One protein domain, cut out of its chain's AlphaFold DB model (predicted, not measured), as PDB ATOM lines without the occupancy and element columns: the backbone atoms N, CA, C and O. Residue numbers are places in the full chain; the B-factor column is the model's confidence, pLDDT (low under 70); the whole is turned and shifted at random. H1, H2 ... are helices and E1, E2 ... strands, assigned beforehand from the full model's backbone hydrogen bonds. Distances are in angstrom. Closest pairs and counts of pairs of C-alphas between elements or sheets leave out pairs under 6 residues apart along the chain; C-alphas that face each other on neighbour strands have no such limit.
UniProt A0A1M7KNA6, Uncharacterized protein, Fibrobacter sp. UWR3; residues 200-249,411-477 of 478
ATOM      1  N   ARG A 200      41.267 -17.825  45.175       91.44
ATOM      2  CA  ARG A 200      39.921 -17.708  44.595       91.44
ATOM      3  C   ARG A 200      39.614 -16.275  44.165       91.44
ATOM      4  O   ARG A 200      39.003 -16.064  43.124       91.44
ATOM      5  N   LYS A 201      40.060 -15.290  44.952       91.19
ATOM      6  CA  LYS A 201      39.894 -13.874  44.608       91.19
ATOM      7  C   LYS A 201      40.771 -13.489  43.418       91.19
ATOM      8  O   LYS A 201      40.294 -12.775  42.546       91.19
ATOM      9  N   ALA A 202      42.016 -13.967  43.374       90.62
ATOM     10  CA  ALA A 202      42.916 -13.734  42.245       90.62
ATOM     11  C   ALA A 202      42.351 -14.331  40.945       90.62
ATOM     12  O   ALA A 202      42.287 -13.633  39.939       90.62
ATOM     13  N   LEU A 203      41.855 -15.570  41.005       94.31
ATOM     14  CA  LEU A 203      41.179 -16.234  39.890       94.31
ATOM     15  C   LEU A 203      39.998 -15.405  39.387       94.31
ATOM     16  O   LEU A 203      39.945 -15.071  38.210       94.31
ATOM     17  N   PHE A 204      39.070 -15.041  40.280       94.69
ATOM     18  CA  PHE A 204      37.868 -14.303  39.893       94.69
ATOM     19  C   PHE A 204      38.198 -12.937  39.286       94.69
ATOM     20  O   PHE A 204      37.603 -12.554  38.287       94.69
ATOM     21  N   MET A 205      39.172 -12.221  39.853       93.00
ATOM     22  CA  MET A 205      39.631 -10.947  39.294       93.00
ATOM     23  C   MET A 205      40.131 -11.132  37.857       93.00
ATOM     24  O   MET A 205      39.638 -10.453  36.962       93.00
ATOM     25  N   SER A 206      41.025 -12.098  37.615       92.88
ATOM     26  CA  SER A 206      41.539 -12.377  36.267       92.88
ATOM     27  C   SER A 206      40.492 -12.922  35.295       92.88
ATOM     28  O   SER A 206      40.616 -12.710  34.095       92.88
ATOM     29  N   LEU A 207      39.440 -13.575  35.791       93.94
ATOM     30  CA  LEU A 207      38.323 -14.022  34.960       93.94
ATOM     31  C   LEU A 207      37.427 -12.859  34.516       93.94
ATOM     32  O   LEU A 207      36.869 -12.916  33.429       93.94
ATOM     33  N   VAL A 208      37.282 -11.809  35.330       94.31
ATOM     34  CA  VAL A 208      36.536 -10.597  34.938       94.31
ATOM     35  C   VAL A 208      37.399  -9.690  34.063       94.31
ATOM     36  O   VAL A 208      36.931  -9.172  33.055       94.31
ATOM     37  N   VAL A 209      38.654  -9.491  34.459       94.56
ATOM     38  CA  VAL A 209      39.629  -8.669  33.743       94.56
ATOM     39  C   VAL A 209      40.943  -9.446  33.672       94.56
ATOM     40  O   VAL A 209      41.632  -9.515  34.699       94.56
ATOM     41  N   PRO A 210      41.324  -9.988  32.501       92.44
ATOM     42  CA  PRO A 210      42.552 -10.756  32.328       92.44
ATOM     43  C   PRO A 210      43.751 -10.001  32.885       92.44
ATOM     44  O   PRO A 210      43.889  -8.800  32.694       92.44
ATOM     45  N   GLY A 211      44.603 -10.681  33.642       91.31
ATOM     46  CA  GLY A 211      45.811 -10.115  34.235       91.31
ATOM     47  C   GLY A 211      45.617  -9.418  35.583       91.31
ATOM     48  O   GLY A 211      46.587  -9.223  36.321       91.31
ATOM     49  N   SER A 212      44.387  -9.056  35.959       92.50
ATOM     50  CA  SER A 212      44.139  -8.279  37.185       92.50
ATOM     51  C   SER A 212      44.365  -9.072  38.481       92.50
ATOM     52  O   SER A 212      44.745  -8.501  39.506       92.50
ATOM     53  N   GLY A 213      44.215 -10.395  38.448       90.44
ATOM     54  CA  GLY A 213      44.538 -11.293  39.552       90.44
ATOM     55  C   GLY A 213      46.036 -11.358  39.848       90.44
ATOM     56  O   GLY A 213      46.428 -11.308  41.014       90.44
ATOM     57  N   GLN A 214      46.884 -11.375  38.817       90.62
ATOM     58  CA  GLN A 214      48.342 -11.289  38.951       90.62
ATOM     59  C   GLN A 214      48.739  -9.942  39.579       90.62
ATOM     60  O   GLN A 214      49.540  -9.908  40.514       90.62
ATOM     61  N   LEU A 215      48.104  -8.841  39.152       90.88
ATOM     62  CA  LEU A 215      48.294  -7.512  39.752       90.88
ATOM     63  C   LEU A 215      47.839  -7.459  41.224       90.88
ATOM     64  O   LEU A 215      48.475  -6.791  42.043       90.88
ATOM     65  N   TYR A 216      46.765  -8.175  41.582       90.75
ATOM     66  CA  TYR A 216      46.270  -8.285  42.960       90.75
ATOM     67  C   TYR A 216      47.236  -9.044  43.881       90.75
ATOM     68  O   TYR A 216      47.436  -8.636  45.036       90.75
ATOM     69  N   VAL A 217      47.804 -10.156  43.401       88.50
ATOM     70  CA  VAL A 217      48.785 -10.940  44.163       88.50
ATOM     71  C   VAL A 217      50.037 -10.097  44.384       88.50
ATOM     72  O   VAL A 217      50.398  -9.853  45.537       88.50
ATOM     73  N   GLY A 218      50.605  -9.554  43.305       81.56
ATOM     74  CA  GLY A 218      51.812  -8.732  43.351       81.56
ATOM     75  C   GLY A 218      53.032  -9.493  43.884       81.56
ATOM     76  O   GLY A 218      53.115 -10.714  43.784       81.56
ATOM     77  N   GLY A 219      53.999  -8.762  44.442       77.44
ATOM     78  CA  GLY A 219      55.167  -9.332  45.134       77.44
ATOM     79  C   GLY A 219      56.455  -9.401  44.307       77.44
ATOM     80  O   GLY A 219      57.534  -9.266  44.872       77.44
ATOM     81  N   SER A 220      56.368  -9.511  42.977       81.50
ATOM     82  CA  SER A 220      57.528  -9.453  42.074       81.50
ATOM     83  C   SER A 220      57.217  -8.635  40.825       81.50
ATOM     84  O   SER A 220      56.108  -8.703  40.293       81.50
ATOM     85  N   THR A 221      58.210  -7.896  40.318       84.62
ATOM     86  CA  THR A 221      58.130  -7.174  39.036       84.62
ATOM     87  C   THR A 221      57.685  -8.098  37.903       84.62
ATOM     88  O   THR A 221      56.887  -7.698  37.063       84.62
ATOM     89  N   PHE A 222      58.135  -9.355  37.919       83.62
ATOM     90  CA  PHE A 222      57.764 -10.347  36.913       83.62
ATOM     91  C   PHE A 222      56.253 -10.639  36.903       83.62
ATOM     92  O   PHE A 222      55.626 -10.660  35.846       83.62
ATOM     93  N   THR A 223      55.635 -10.765  38.082       85.81
ATOM     94  CA  THR A 223      54.189 -10.989  38.223       85.81
ATOM     95  C   THR A 223      53.372  -9.811  37.686       85.81
ATOM     96  O   THR A 223      52.355 -10.020  37.025       85.81
ATOM     97  N   TYR A 224      53.833  -8.575  37.914       87.12
ATOM     98  CA  TYR A 224      53.196  -7.377  37.358       87.12
ATOM     99  C   TYR A 224      53.294  -7.323  35.833       87.12
ATOM    100  O   TYR A 224      52.301  -7.028  35.172       87.12
ATOM    101  N   VAL A 225      54.467  -7.637  35.275       89.12
ATOM    102  CA  VAL A 225      54.686  -7.660  33.819       89.12
ATOM    103  C   VAL A 225      53.762  -8.672  33.150       89.12
ATOM    104  O   VAL A 225      53.122  -8.343  32.157       89.12
ATOM    105  N   ARG A 226      53.619  -9.869  33.723       87.69
ATOM    106  CA  ARG A 226      52.744 -10.904  33.165       87.69
ATOM    107  C   ARG A 226      51.258 -10.551  33.269       87.69
ATOM    108  O   ARG A 226      50.519 -10.746  32.313       87.69
ATOM    109  N   GLY A 227      50.825  -9.955  34.384       89.94
ATOM    110  CA  GLY A 227      49.479  -9.377  34.481       89.94
ATOM    111  C   GLY A 227      49.233  -8.308  33.409       89.94
ATOM    112  O   GLY A 227      48.199  -8.307  32.748       89.94
ATOM    113  N   GLY A 228      50.224  -7.444  33.173       92.00
ATOM    114  CA  GLY A 228      50.199  -6.472  32.080       92.00
ATOM    115  C   GLY A 228      50.150  -7.110  30.689       92.00
ATOM    116  O   GLY A 228      49.476  -6.576  29.814       92.00
ATOM    117  N   ALA A 229      50.803  -8.257  30.485       91.06
ATOM    118  CA  ALA A 229      50.799  -8.972  29.210       91.06
ATOM    119  C   ALA A 229      49.398  -9.485  28.835       91.06
ATOM    120  O   ALA A 229      48.956  -9.241  27.716       91.06
ATOM    121  N   TYR A 230      48.662 -10.100  29.769       92.75
ATOM    122  CA  TYR A 230      47.279 -10.531  29.512       92.75
ATOM    123  C   TYR A 230      46.338  -9.360  29.218       92.75
ATOM    124  O   TYR A 230      45.495  -9.463  28.332       92.75
ATOM    125  N   LEU A 231      46.502  -8.235  29.924       93.06
ATOM    126  CA  LEU A 231      45.752  -7.008  29.639       93.06
ATOM    127  C   LEU A 231      46.074  -6.444  28.252       93.06
ATOM    128  O   LEU A 231      45.179  -5.999  27.536       93.06
ATOM    129  N   ALA A 232      47.352  -6.437  27.874       92.25
ATOM    130  CA  ALA A 232      47.777  -5.972  26.561       92.25
ATOM    131  C   ALA A 232      47.230  -6.876  25.448       92.25
ATOM    132  O   ALA A 232      46.778  -6.371  24.423       92.25
ATOM    133  N   LEU A 233      47.225  -8.193  25.667       93.12
ATOM    134  CA  LEU A 233      46.667  -9.171  24.738       93.12
ATOM    135  C   LEU A 233      45.146  -9.028  24.611       93.12
ATOM    136  O   LEU A 233      44.635  -9.016  23.495       93.12
ATOM    137  N   GLU A 234      44.438  -8.818  25.721       93.12
ATOM    138  CA  GLU A 234      43.000  -8.523  25.737       93.12
ATOM    139  C   GLU A 234      42.680  -7.282  24.889       93.12
ATOM    140  O   GLU A 234      41.836  -7.316  23.992       93.12
ATOM    141  N   ALA A 235      43.414  -6.187  25.111       95.25
ATOM    142  CA  ALA A 235      43.253  -4.960  24.338       95.25
ATOM    143  C   ALA A 235      43.585  -5.160  22.849       95.25
ATOM    144  O   ALA A 235      42.912  -4.590  21.986       95.25
ATOM    145  N   ALA A 236      44.600  -5.970  22.538       93.75
ATOM    146  CA  ALA A 236      44.975  -6.292  21.165       93.75
ATOM    147  C   ALA A 236      43.896  -7.119  20.453       93.75
ATOM    148  O   ALA A 236      43.587  -6.830  19.297       93.75
ATOM    149  N   LEU A 237      43.291  -8.099  21.129       93.62
ATOM    150  CA  LEU A 237      42.199  -8.909  20.588       93.62
ATOM    151  C   LEU A 237      40.946  -8.065  20.334       93.62
ATOM    152  O   LEU A 237      40.431  -8.079  19.218       93.62
ATOM    153  N   TRP A 238      40.513  -7.253  21.305       94.12
ATOM    154  CA  TRP A 238      39.391  -6.321  21.114       94.12
ATOM    155  C   TRP A 238      39.652  -5.313  19.995       94.12
ATOM    156  O   TRP A 238      38.777  -5.057  19.166       94.12
ATOM    157  N   GLY A 239      40.860  -4.746  19.952       95.12
ATOM    158  CA  GLY A 239      41.260  -3.804  18.910       95.12
ATOM    159  C   GLY A 239      41.273  -4.445  17.522       95.12
ATOM    160  O   GLY A 239      40.788  -3.846  16.562       95.12
ATOM    161  N   SER A 240      41.773  -5.678  17.424       91.94
ATOM    162  CA  SER A 240      41.803  -6.438  16.172       91.94
ATOM    163  C   SER A 240      40.395  -6.807  15.713       91.94
ATOM    164  O   SER A 240      40.061  -6.554  14.557       91.94
ATOM    165  N   TRP A 241      39.536  -7.295  16.611       94.06
ATOM    166  CA  TRP A 241      38.128  -7.568  16.314       94.06
ATOM    167  C   TRP A 241      37.404  -6.324  15.786       94.06
ATOM    168  O   TRP A 241      36.792  -6.363  14.718       94.06
ATOM    169  N   ALA A 242      37.536  -5.185  16.470       94.50
ATOM    170  CA  ALA A 242      36.910  -3.938  16.035       94.50
ATOM    171  C   ALA A 242      37.423  -3.485  14.654       94.50
ATOM    172  O   ALA A 242      36.665  -2.966  13.830       94.50
ATOM    173  N   TYR A 243      38.707  -3.687  14.364       94.25
ATOM    174  CA  TYR A 243      39.276  -3.333  13.069       94.25
ATOM    175  C   TYR A 243      38.815  -4.266  11.936       94.25
ATOM    176  O   TYR A 243      38.402  -3.789  10.877       94.25
ATOM    177  N   PHE A 244      38.870  -5.582  12.135       91.75
ATOM    178  CA  PHE A 244      38.570  -6.561  11.088       91.75
ATOM    179  C   PHE A 244      37.067  -6.840  10.966       91.75
ATOM    180  O   PHE A 244      36.479  -6.595   9.911       91.75
ATOM    181  N   SER A 245      36.419  -7.270  12.045       89.25
ATOM    182  CA  SER A 245      35.020  -7.715  12.021       89.25
ATOM    183  C   SER A 245      34.015  -6.564  11.972       89.25
ATOM    184  O   SER A 245      32.890  -6.759  11.526       89.25
ATOM    185  N   VAL A 246      34.399  -5.343  12.371       90.38
ATOM    186  CA  VAL A 246      33.514  -4.168  12.266       90.38
ATOM    187  C   VAL A 246      33.940  -3.254  11.126       90.38
ATOM    188  O   VAL A 246      33.165  -3.030  10.198       90.38
ATOM    189  N   TYR A 247      35.148  -2.689  11.165       94.25
ATOM    190  CA  TYR A 247      35.534  -1.674  10.181       94.25
ATOM    191  C   TYR A 247      35.735  -2.257   8.773       94.25
ATOM    192  O   TYR A 247      35.093  -1.791   7.829       94.25
ATOM    193  N   LYS A 248      36.579  -3.288   8.619       93.69
ATOM    194  CA  LYS A 248      36.845  -3.914   7.309       93.69
ATOM    195  C   LYS A 248      35.619  -4.625   6.743       93.69
ATOM    196  O   LYS A 248      35.337  -4.448   5.560       93.69
ATOM    197  N   TYR A 249      34.872  -5.347   7.576       94.56
ATOM    198  CA  TYR A 249      33.598  -5.955   7.190       94.56
ATOM    199  C   TYR A 249      32.628  -4.920   6.602       94.56
ATOM    200  O   TYR A 249      32.212  -5.036   5.450       94.56
ATOM    201  N   ASP A 411      34.802 -13.640   5.016       92.50
ATOM    202  CA  ASP A 411      36.104 -13.924   5.639       92.50
ATOM    203  C   ASP A 411      36.363 -13.031   6.876       92.50
ATOM    204  O   ASP A 411      36.895 -13.476   7.893       92.50
ATOM    205  N   TYR A 412      35.972 -11.747   6.829       91.50
ATOM    206  CA  TYR A 412      36.089 -10.845   7.986       91.50
ATOM    207  C   TYR A 412      35.071 -11.138   9.094       91.50
ATOM    208  O   TYR A 412      35.362 -10.877  10.269       91.50
ATOM    209  N   ALA A 413      33.888 -11.630   8.729       89.81
ATOM    210  CA  ALA A 413      32.878 -12.067   9.683       89.81
ATOM    211  C   ALA A 413      33.336 -13.345  10.401       89.81
ATOM    212  O   ALA A 413      33.252 -13.405  11.623       89.81
ATOM    213  N   ASP A 414      33.937 -14.298   9.692       89.00
ATOM    214  CA  ASP A 414      34.400 -15.571  10.259       89.00
ATOM    215  C   ASP A 414      35.549 -15.382  11.260       89.00
ATOM    216  O   ASP A 414      35.617 -16.054  12.296       89.00
ATOM    217  N   LEU A 415      36.409 -14.379  11.040       87.44
ATOM    218  CA  LEU A 415      37.441 -13.987  12.010       87.44
ATOM    219  C   LEU A 415      36.868 -13.596  13.384       87.44
ATOM    220  O   LEU A 415      37.582 -13.667  14.385       87.44
ATOM    221  N   GLN A 416      35.594 -13.204  13.470       91.44
ATOM    222  CA  GLN A 416      34.948 -12.861  14.738       91.44
ATOM    223  C   GLN A 416      34.954 -14.028  15.728       91.44
ATOM    224  O   GLN A 416      35.210 -13.817  16.916       91.44
ATOM    225  N   VAL A 417      34.702 -15.250  15.248       89.88
ATOM    226  CA  VAL A 417      34.687 -16.460  16.084       89.88
ATOM    227  C   VAL A 417      36.063 -16.683  16.699       89.88
ATOM    228  O   VAL A 417      36.181 -16.923  17.901       89.88
ATOM    229  N   TRP A 418      37.111 -16.499  15.901       89.25
ATOM    230  CA  TRP A 418      38.493 -16.608  16.348       89.25
ATOM    231  C   TRP A 418      38.877 -15.554  17.388       89.25
ATOM    232  O   TRP A 418      39.527 -15.884  18.382       89.25
ATOM    233  N   PHE A 419      38.448 -14.298  17.216       92.19
ATOM    234  CA  PHE A 419      38.699 -13.260  18.218       92.19
ATOM    235  C   PHE A 419      37.991 -13.559  19.540       92.19
ATOM    236  O   PHE A 419      38.625 -13.482  20.590       92.19
ATOM    237  N   PHE A 420      36.711 -13.948  19.513       92.75
ATOM    238  CA  PHE A 420      35.994 -14.302  20.741       92.75
ATOM    239  C   PHE A 420      36.548 -15.564  21.403       92.75
ATOM    240  O   PHE A 420      36.683 -15.589  22.626       92.75
ATOM    241  N   GLY A 421      36.946 -16.568  20.620       92.62
ATOM    242  CA  GLY A 421      37.657 -17.740  21.126       92.62
ATOM    243  C   GLY A 421      38.959 -17.352  21.830       92.62
ATOM    244  O   GLY A 421      39.199 -17.772  22.963       92.62
ATOM    245  N   GLY A 422      39.757 -16.478  21.210       91.56
ATOM    246  CA  GLY A 422      40.984 -15.938  21.797       91.56
ATOM    247  C   GLY A 422      40.745 -15.159  23.092       91.56
ATOM    248  O   GLY A 422      41.489 -15.340  24.055       91.56
ATOM    249  N   LEU A 423      39.692 -14.336  23.146       94.12
ATOM    250  CA  LEU A 423      39.317 -13.578  24.344       94.12
ATOM    251  C   LEU A 423      38.948 -14.533  25.487       94.12
ATOM    252  O   LEU A 423      39.528 -14.473  26.568       94.12
ATOM    253  N   ILE A 424      38.050 -15.488  25.240       94.06
ATOM    254  CA  ILE A 424      37.643 -16.478  26.249       94.06
ATOM    255  C   ILE A 424      38.857 -17.273  26.751       94.06
ATOM    256  O   ILE A 424      39.024 -17.457  27.960       94.06
ATOM    257  N   LEU A 425      39.735 -17.702  25.842       93.94
ATOM    258  CA  LEU A 425      40.954 -18.425  26.191       93.94
ATOM    259  C   LEU A 425      41.889 -17.575  27.062       93.94
ATOM    260  O   LEU A 425      42.368 -18.057  28.090       93.94
ATOM    261  N   ASN A 426      42.098 -16.307  26.700       94.56
ATOM    262  CA  ASN A 426      42.898 -15.353  27.469       94.56
ATOM    263  C   ASN A 426      42.365 -15.200  28.903       94.56
ATOM    264  O   ASN A 426      43.124 -15.306  29.868       94.56
ATOM    265  N   HIS A 427      41.048 -15.039  29.059       93.94
ATOM    266  CA  HIS A 427      40.386 -14.965  30.363       93.94
ATOM    267  C   HIS A 427      40.617 -16.224  31.214       93.94
ATOM    268  O   HIS A 427      40.982 -16.119  32.389       93.94
ATOM    269  N   ILE A 428      40.440 -17.420  30.642       94.12
ATOM    270  CA  ILE A 428      40.590 -18.694  31.366       94.12
ATOM    271  C   ILE A 428      42.043 -18.915  31.788       94.12
ATOM    272  O   ILE A 428      42.314 -19.183  32.963       94.12
ATOM    273  N   VAL A 429      42.978 -18.778  30.847       93.06
ATOM    274  CA  VAL A 429      44.411 -18.972  31.098       93.06
ATOM    275  C   VAL A 429      44.891 -17.985  32.154       93.06
ATOM    276  O   VAL A 429      45.525 -18.385  33.132       93.06
ATOM    277  N   SER A 430      44.507 -16.715  32.021       93.94
ATOM    278  CA  SER A 430      44.872 -15.688  32.987       93.94
ATOM    279  C   SER A 430      44.286 -15.945  34.379       93.94
ATOM    280  O   SER A 430      44.959 -15.699  35.383       93.94
ATOM    281  N   ALA A 431      43.057 -16.460  34.475       93.81
ATOM    282  CA  ALA A 431      42.417 -16.793  35.746       93.81
ATOM    283  C   ALA A 431      43.121 -17.944  36.479       93.81
ATOM    284  O   ALA A 431      43.388 -17.841  37.681       93.81
ATOM    285  N   ILE A 432      43.459 -19.017  35.760       92.44
ATOM    286  CA  ILE A 432      44.183 -20.172  36.314       92.44
ATOM    287  C   ILE A 432      45.580 -19.747  36.767       92.44
ATOM    288  O   ILE A 432      45.983 -20.020  37.901       92.44
ATOM    289  N   ASP A 433      46.292 -19.013  35.915       90.75
ATOM    290  CA  ASP A 433      47.630 -18.519  36.212       90.75
ATOM    291  C   ASP A 433      47.645 -17.593  37.447       90.75
ATOM    292  O   ASP A 433      48.503 -17.724  38.328       90.75
ATOM    293  N   ALA A 434      46.653 -16.709  37.594       92.56
ATOM    294  CA  ALA A 434      46.506 -15.865  38.780       92.56
ATOM    295  C   ALA A 434      46.274 -16.681  40.059       92.56
ATOM    296  O   ALA A 434      46.818 -16.347  41.118       92.56
ATOM    297  N   ALA A 435      45.487 -17.756  39.973       91.19
ATOM    298  CA  ALA A 435      45.211 -18.641  41.099       91.19
ATOM    299  C   ALA A 435      46.486 -19.345  41.586       91.19
ATOM    300  O   ALA A 435      46.779 -19.336  42.785       91.19
ATOM    301  N   PHE A 436      47.272 -19.905  40.660       89.25
ATOM    302  CA  PHE A 436      48.547 -20.551  40.982       89.25
ATOM    303  C   PHE A 436      49.556 -19.562  41.542       89.25
ATOM    304  O   PHE A 436      50.215 -19.845  42.538       89.25
ATOM    305  N   THR A 437      49.587 -18.350  41.002       88.88
ATOM    306  CA  THR A 437      50.472 -17.289  41.490       88.88
ATOM    307  C   THR A 437      50.132 -16.863  42.911       88.88
ATOM    308  O   THR A 437      51.027 -16.699  43.736       88.88
ATOM    309  N   ALA A 438      48.844 -16.735  43.238       88.56
ATOM    310  CA  ALA A 438      48.407 -16.468  44.605       88.56
ATOM    311  C   ALA A 438      48.798 -17.605  45.557       88.56
ATOM    312  O   ALA A 438      49.253 -17.350  46.671       88.56
ATOM    313  N   ASN A 439      48.639 -18.854  45.115       88.06
ATOM    314  CA  ASN A 439      48.992 -20.026  45.907       88.06
ATOM    315  C   ASN A 439      50.503 -20.097  46.178       88.06
ATOM    316  O   ASN A 439      50.914 -20.213  47.330       88.06
ATOM    317  N   ALA A 440      51.321 -19.947  45.136       86.31
ATOM    318  CA  ALA A 440      52.777 -19.924  45.227       86.31
ATOM    319  C   ALA A 440      53.277 -18.764  46.101       86.31
ATOM    320  O   ALA A 440      54.160 -18.955  46.943       86.31
ATOM    321  N   HIS A 441      52.667 -17.580  45.969       85.69
ATOM    322  CA  HIS A 441      52.947 -16.437  46.834       85.69
ATOM    323  C   HIS A 441      52.683 -16.796  48.303       85.69
ATOM    324  O   HIS A 441      53.561 -16.607  49.138       85.69
ATOM    325  N   ASN A 442      51.530 -17.390  48.626       87.12
ATOM    326  CA  ASN A 442      51.216 -17.793  50.000       87.12
ATOM    327  C   ASN A 442      52.181 -18.848  50.555       87.12
ATOM    328  O   ASN A 442      52.650 -18.692  51.677       87.12
ATOM    329  N   LYS A 443      52.521 -19.885  49.782       84.94
ATOM    330  CA  LYS A 443      53.487 -20.913  50.212       84.94
ATOM    331  C   LYS A 443      54.862 -20.320  50.510       84.94
ATOM    332  O   LYS A 443      55.468 -20.638  51.529       84.94
ATOM    333  N   THR A 444      55.305 -19.383  49.669       82.38
ATOM    334  CA  THR A 444      56.560 -18.649  49.876       82.38
ATOM    335  C   THR A 444      56.524 -17.832  51.174       82.38
ATOM    336  O   THR A 444      57.488 -17.870  51.937       82.38
ATOM    337  N   LEU A 445      55.402 -17.160  51.485       79.25
ATOM    338  CA  LEU A 445      55.227 -16.420  52.750       79.25
ATOM    339  C   LEU A 445      55.347 -17.331  53.986       79.25
ATOM    340  O   LEU A 445      55.892 -16.916  55.010       79.25
ATOM    341  N   TYR A 446      54.852 -18.569  53.904       77.06
ATOM    342  CA  TYR A 446      54.906 -19.535  55.008       77.06
ATOM    343  C   TYR A 446      56.162 -20.416  55.011       77.06
ATOM    344  O   TYR A 446      56.306 -21.239  55.912       77.06
ATOM    345  N   SER A 447      57.103 -20.189  54.085       73.19
ATOM    346  CA  SER A 447      58.322 -21.000  53.918       73.19
ATOM    347  C   SER A 447      58.023 -22.487  53.680       73.19
ATOM    348  O   SER A 447      58.789 -23.356  54.090       73.19
ATOM    349  N   GLU A 448      56.892 -22.773  53.036       73.44
ATOM    350  CA  GLU A 448      56.523 -24.117  52.605       73.44
ATOM    351  C   GLU A 448      57.250 -24.471  51.303       73.44
ATOM    352  O   GLU A 448      57.541 -23.600  50.477       73.44
ATOM    353  N   GLU A 449      57.536 -25.757  51.097       71.38
ATOM    354  CA  GLU A 449      58.138 -26.220  49.848       71.38
ATOM    355  C   GLU A 449      57.163 -26.017  48.676       71.38
ATOM    356  O   GLU A 449      56.009 -26.458  48.694       71.38
ATOM    357  N   LEU A 450      57.642 -25.334  47.635       75.25
ATOM    358  CA  LEU A 450      56.902 -25.172  46.388       75.25
ATOM    359  C   LEU A 450      56.849 -26.514  45.657       75.25
ATOM    360  O   LEU A 450      57.885 -27.122  45.382       75.25
ATOM    361  N   SER A 451      55.640 -26.954  45.306       76.38
ATOM    362  CA  SER A 451      55.458 -28.127  44.455       76.38
ATOM    363  C   SER A 451      55.819 -27.784  43.011       76.38
ATOM    364  O   SER A 451      55.828 -26.622  42.604       76.38
ATOM    365  N   TRP A 452      56.079 -28.807  42.203       72.81
ATOM    366  CA  TRP A 452      56.433 -28.635  40.797       72.81
ATOM    367  C   TRP A 452      55.346 -27.920  39.983       72.81
ATOM    368  O   TRP A 452      55.678 -27.169  39.070       72.81
ATOM    369  N   TYR A 453      54.069 -28.099  40.337       74.62
ATOM    370  CA  TYR A 453      52.953 -27.407  39.688       74.62
ATOM    371  C   TYR A 453      52.889 -25.916  40.037       74.62
ATOM    372  O   TYR A 453      52.401 -25.128  39.236       74.62
ATOM    373  N   ASP A 454      53.401 -25.504  41.203       72.88
ATOM    374  CA  ASP A 454      53.410 -24.089  41.611       72.88
ATOM    375  C   ASP A 454      54.419 -23.262  40.783       72.88
ATOM    376  O   ASP A 454      54.393 -22.033  40.815       72.88
ATOM    377  N   ARG A 455      55.303 -23.944  40.040       77.38
ATOM    378  CA  ARG A 455      56.296 -23.375  39.115       77.38
ATOM    379  C   ARG A 455      55.843 -23.399  37.652       77.38
ATOM    380  O   ARG A 455      56.602 -22.977  36.781       77.38
ATOM    381  N   LEU A 456      54.652 -23.933  37.373       76.94
ATOM    382  CA  LEU A 456      54.071 -23.899  36.036       76.94
ATOM    383  C   LEU A 456      53.468 -22.526  35.770       76.94
ATOM    384  O   LEU A 456      52.731 -21.969  36.587       76.94
ATOM    385  N   HIS A 457      53.756 -22.009  34.589       73.81
ATOM    386  CA  HIS A 457      53.221 -20.760  34.082       73.81
ATOM    387  C   HIS A 457      52.587 -21.019  32.726       73.81
ATOM    388  O   HIS A 457      53.061 -21.862  31.967       73.81
ATOM    389  N   PHE A 458      51.508 -20.301  32.436       78.44
ATOM    390  CA  PHE A 458      50.830 -20.386  31.152       78.44
ATOM    391  C   PHE A 458      50.883 -19.025  30.482       78.44
ATOM    392  O   PHE A 458      50.514 -18.033  31.093       78.44
ATOM    393  N   ASP A 459      51.294 -18.976  29.229       76.31
ATOM    394  CA  ASP A 459      51.326 -17.767  28.422       76.31
ATOM    395  C   ASP A 459      50.414 -17.986  27.216       76.31
ATOM    396  O   ASP A 459      50.539 -18.975  26.496       76.31
ATOM    397  N   SER A 460      49.454 -17.089  27.010       75.69
ATOM    398  CA  SER A 460      48.635 -17.086  25.798       75.69
ATOM    399  C   SER A 460      49.343 -16.289  24.708       75.69
ATOM    400  O   SER A 460      49.893 -15.221  24.989       75.69
ATOM    401  N   TYR A 461      49.290 -16.761  23.466       75.69
ATOM    402  CA  TYR A 461      49.834 -16.042  22.318       75.69
ATOM    403  C   TYR A 461      48.808 -15.928  21.189       75.69
ATOM    404  O   TYR A 461      47.866 -16.715  21.094       75.69
ATOM    405  N   VAL A 462      49.025 -14.929  20.332       74.94
ATOM    406  CA  VAL A 462      48.276 -14.716  19.092       74.94
ATOM    407  C   VAL A 462      49.281 -14.572  17.955       74.94
ATOM    408  O   VAL A 462      50.190 -13.742  18.037       74.94
ATOM    409  N   SER A 463      49.125 -15.363  16.898       75.38
ATOM    410  CA  SER A 463      49.872 -15.233  15.647       75.38
ATOM    411  C   SER A 463      48.921 -14.870  14.509       75.38
ATOM    412  O   SER A 463      47.785 -15.323  14.478       75.38
ATOM    413  N   ILE A 464      49.386 -14.019  13.593       69.25
ATOM    414  CA  ILE A 464      48.606 -13.479  12.462       69.25
ATOM    415  C   ILE A 464      49.335 -13.617  11.116       69.25
ATOM    416  O   ILE A 464      48.825 -13.189  10.085       69.25
ATOM    417  N   PHE A 465      50.538 -14.200  11.098       50.34
ATOM    418  CA  PHE A 465      51.399 -14.207   9.909       50.34
ATOM    419  C   PHE A 465      51.072 -15.314   8.891       50.34
ATOM    420  O   PHE A 465      51.518 -15.205   7.756       50.34
ATOM    421  N   ASN A 466      50.277 -16.332   9.255       48.44
ATOM    422  CA  ASN A 466      49.865 -17.443   8.373       48.44
ATOM    423  C   ASN A 466      48.380 -17.828   8.562       48.44
ATOM    424  O   ASN A 466      48.004 -18.983   8.392       48.44
ATOM    425  N   GLY A 467      47.550 -16.864   8.966       60.47
ATOM    426  CA  GLY A 467      46.234 -17.105   9.565       60.47
ATOM    427  C   GLY A 467      46.224 -16.669  11.030       60.47
ATOM    428  O   GLY A 467      47.289 -16.447  11.615       60.47
ATOM    429  N   LEU A 468      45.029 -16.481  11.592       72.62
ATOM    430  CA  LEU A 468      44.870 -16.178  13.010       72.62
ATOM    431  C   LEU A 468      44.991 -17.488  13.798       72.62
ATOM    432  O   LEU A 468      44.144 -18.363  13.674       72.62
ATOM    433  N   ASP A 469      46.052 -17.604  14.591       76.88
ATOM    434  CA  ASP A 469      46.298 -18.723  15.503       76.88
ATOM    435  C   ASP A 469      46.320 -18.203  16.943       76.88
ATOM    436  O   ASP A 469      47.016 -17.232  17.257       76.88
ATOM    437  N   VAL A 470      45.531 -18.835  17.809       76.06
ATOM    438  CA  VAL A 470      45.435 -18.532  19.241       76.06
ATOM    439  C   VAL A 470      45.845 -19.771  20.016       76.06
ATOM    440  O   VAL A 470      45.247 -20.834  19.871       76.06
ATOM    441  N   GLY A 471      46.863 -19.639  20.858       80.38
ATOM    442  CA  GLY A 471      47.438 -20.787  21.546       80.38
ATOM    443  C   GLY A 471      47.845 -20.495  22.978       80.38
ATOM    444  O   GLY A 471      47.925 -19.345  23.418       80.38
ATOM    445  N   VAL A 472      48.106 -21.575  23.711       81.62
ATOM    446  CA  VAL A 472      48.614 -21.539  25.083       81.62
ATOM    447  C   VAL A 472      49.950 -22.257  25.118       81.62
ATOM    448  O   VAL A 472      50.060 -23.411  24.709       81.62
ATOM    449  N   GLN A 473      50.960 -21.588  25.647       83.88
ATOM    450  CA  GLN A 473      52.251 -22.171  25.955       83.88
ATOM    451  C   GLN A 473      52.364 -22.360  27.465       83.88
ATOM    452  O   GLN A 473      52.054 -21.458  28.234       83.88
ATOM    453  N   ALA A 474      52.832 -23.527  27.900       81.81
ATOM    454  CA  ALA A 474      53.233 -23.736  29.285       81.81
ATOM    455  C   ALA A 474      54.754 -23.574  29.411       81.81
ATOM    456  O   ALA A 474      55.512 -24.113  28.601       81.81
ATOM    457  N   SER A 475      55.207 -22.846  30.426       80.25
ATOM    458  CA  SER A 475      56.619 -22.675  30.765       80.25
ATOM    459  C   SER A 475      56.868 -23.029  32.235       80.25
ATOM    460  O   SER A 475      55.956 -23.006  33.064       80.25
ATOM    461  N   TRP A 476      58.099 -23.432  32.559       78.81
ATOM    462  CA  TRP A 476      58.485 -23.872  33.903       78.81
ATOM    463  C   TRP A 476      59.560 -22.950  34.485       78.81
ATOM    464  O   TRP A 476      60.592 -22.728  33.847       78.81
ATOM    465  N   GLY A 477      59.320 -22.411  35.685       65.50
ATOM    466  CA  GLY A 477      60.247 -21.523  36.396       65.50
ATOM    467  C   GLY A 477      61.254 -22.270  37.287       65.50
ATOM    468  O   GLY A 477      60.857 -23.032  38.175       65.50
TER     469      GLY A 477
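Overview. This is residues 200 to 249 and 411 to 477 of the 478 residues of an uncharacterized protein of Fibrobacter sp. UWR3 (UniProt A0A1M7KNA6). Two long helices, H3 and H4, lie side by side and run opposite ways as a two-helix slab, with the strand hairpin E1 and E2 laid lengthwise over one side of it, mostly over H4. The short helices H1 and H2 pack on the side away from the strands. You are reading 117 residues with five named helices and then two named strands, in the order H1 H2 H3 H4 H5 E1 E2; the sheet E1 - E2 is antiparallel and the class is mostly helix. The whole is only just compact, close to loose, with a radius of gyration of the C-alphas of 15.7 A, and is a rod spanning 55 by 23 by 21 A.

Arrangement. Start at the sheet: E1, residues 456 to 463, and E2, residues 469 to 476, form an antiparallel hairpin, with N 459 and O 473 within hydrogen-bond range at 2.8 A and N 471 and O 461 at 3.1 A. Next find the hub, H4, residues 411 to 445, which touches four other helices; its closest C-alpha to E1 is that of Asn 426, 6.2 A from that of Ser 460. H3, residues 221 to 249, touches H4 at a shallow tilt of 11 degrees, opposite ways, closest at the C-alphas of Ser 245 and Tyr 412, 5.2 A apart. H1, residues 200 to 208, touches residues 427 to 438 of H4 alone, closest at the C-alphas of Leu 203 and Ala 431, 4.4 A. H2, residues 212 to 217, forms helical hairpins with H1 and with H3, and its C-alpha 214 comes within 5.0 A of that of Gly 227. H5, residues 452 to 455, touches H4, closest at the C-alphas of Asp 454 and Ala 440, 5.6 A. Every O i to N i+4 pair is within hydrogen-bond range in H1 and H2, with 22 of 25 in H3 and 28 of 31 in H4; H5 is too short for such a pair.

Along the chain. Find C-alpha 456 at (54.071, -23.899, 36.036); from there E1 runs 22.5 A, and E2 runs 22.7 A to C-alpha 476 at (58.485, -23.872, 33.903). H4 covers 50.9 A from C-alpha 411 at (36.104, -13.924, 5.639), and H3 covers 40.2 A.

Size, cuts and confidence. The two C-alphas farthest apart, of Tyr 249 and Ser 447, are 55.0 A apart. Residues 250 to 410 are not printed, and C-alphas 249 and 411 across this cut are 8.5 A apart. Of the links printed whole, H4 to H5 is short and the others are tight. Look for pLDDT under 70 at residues 464 to 467 and at residue 477.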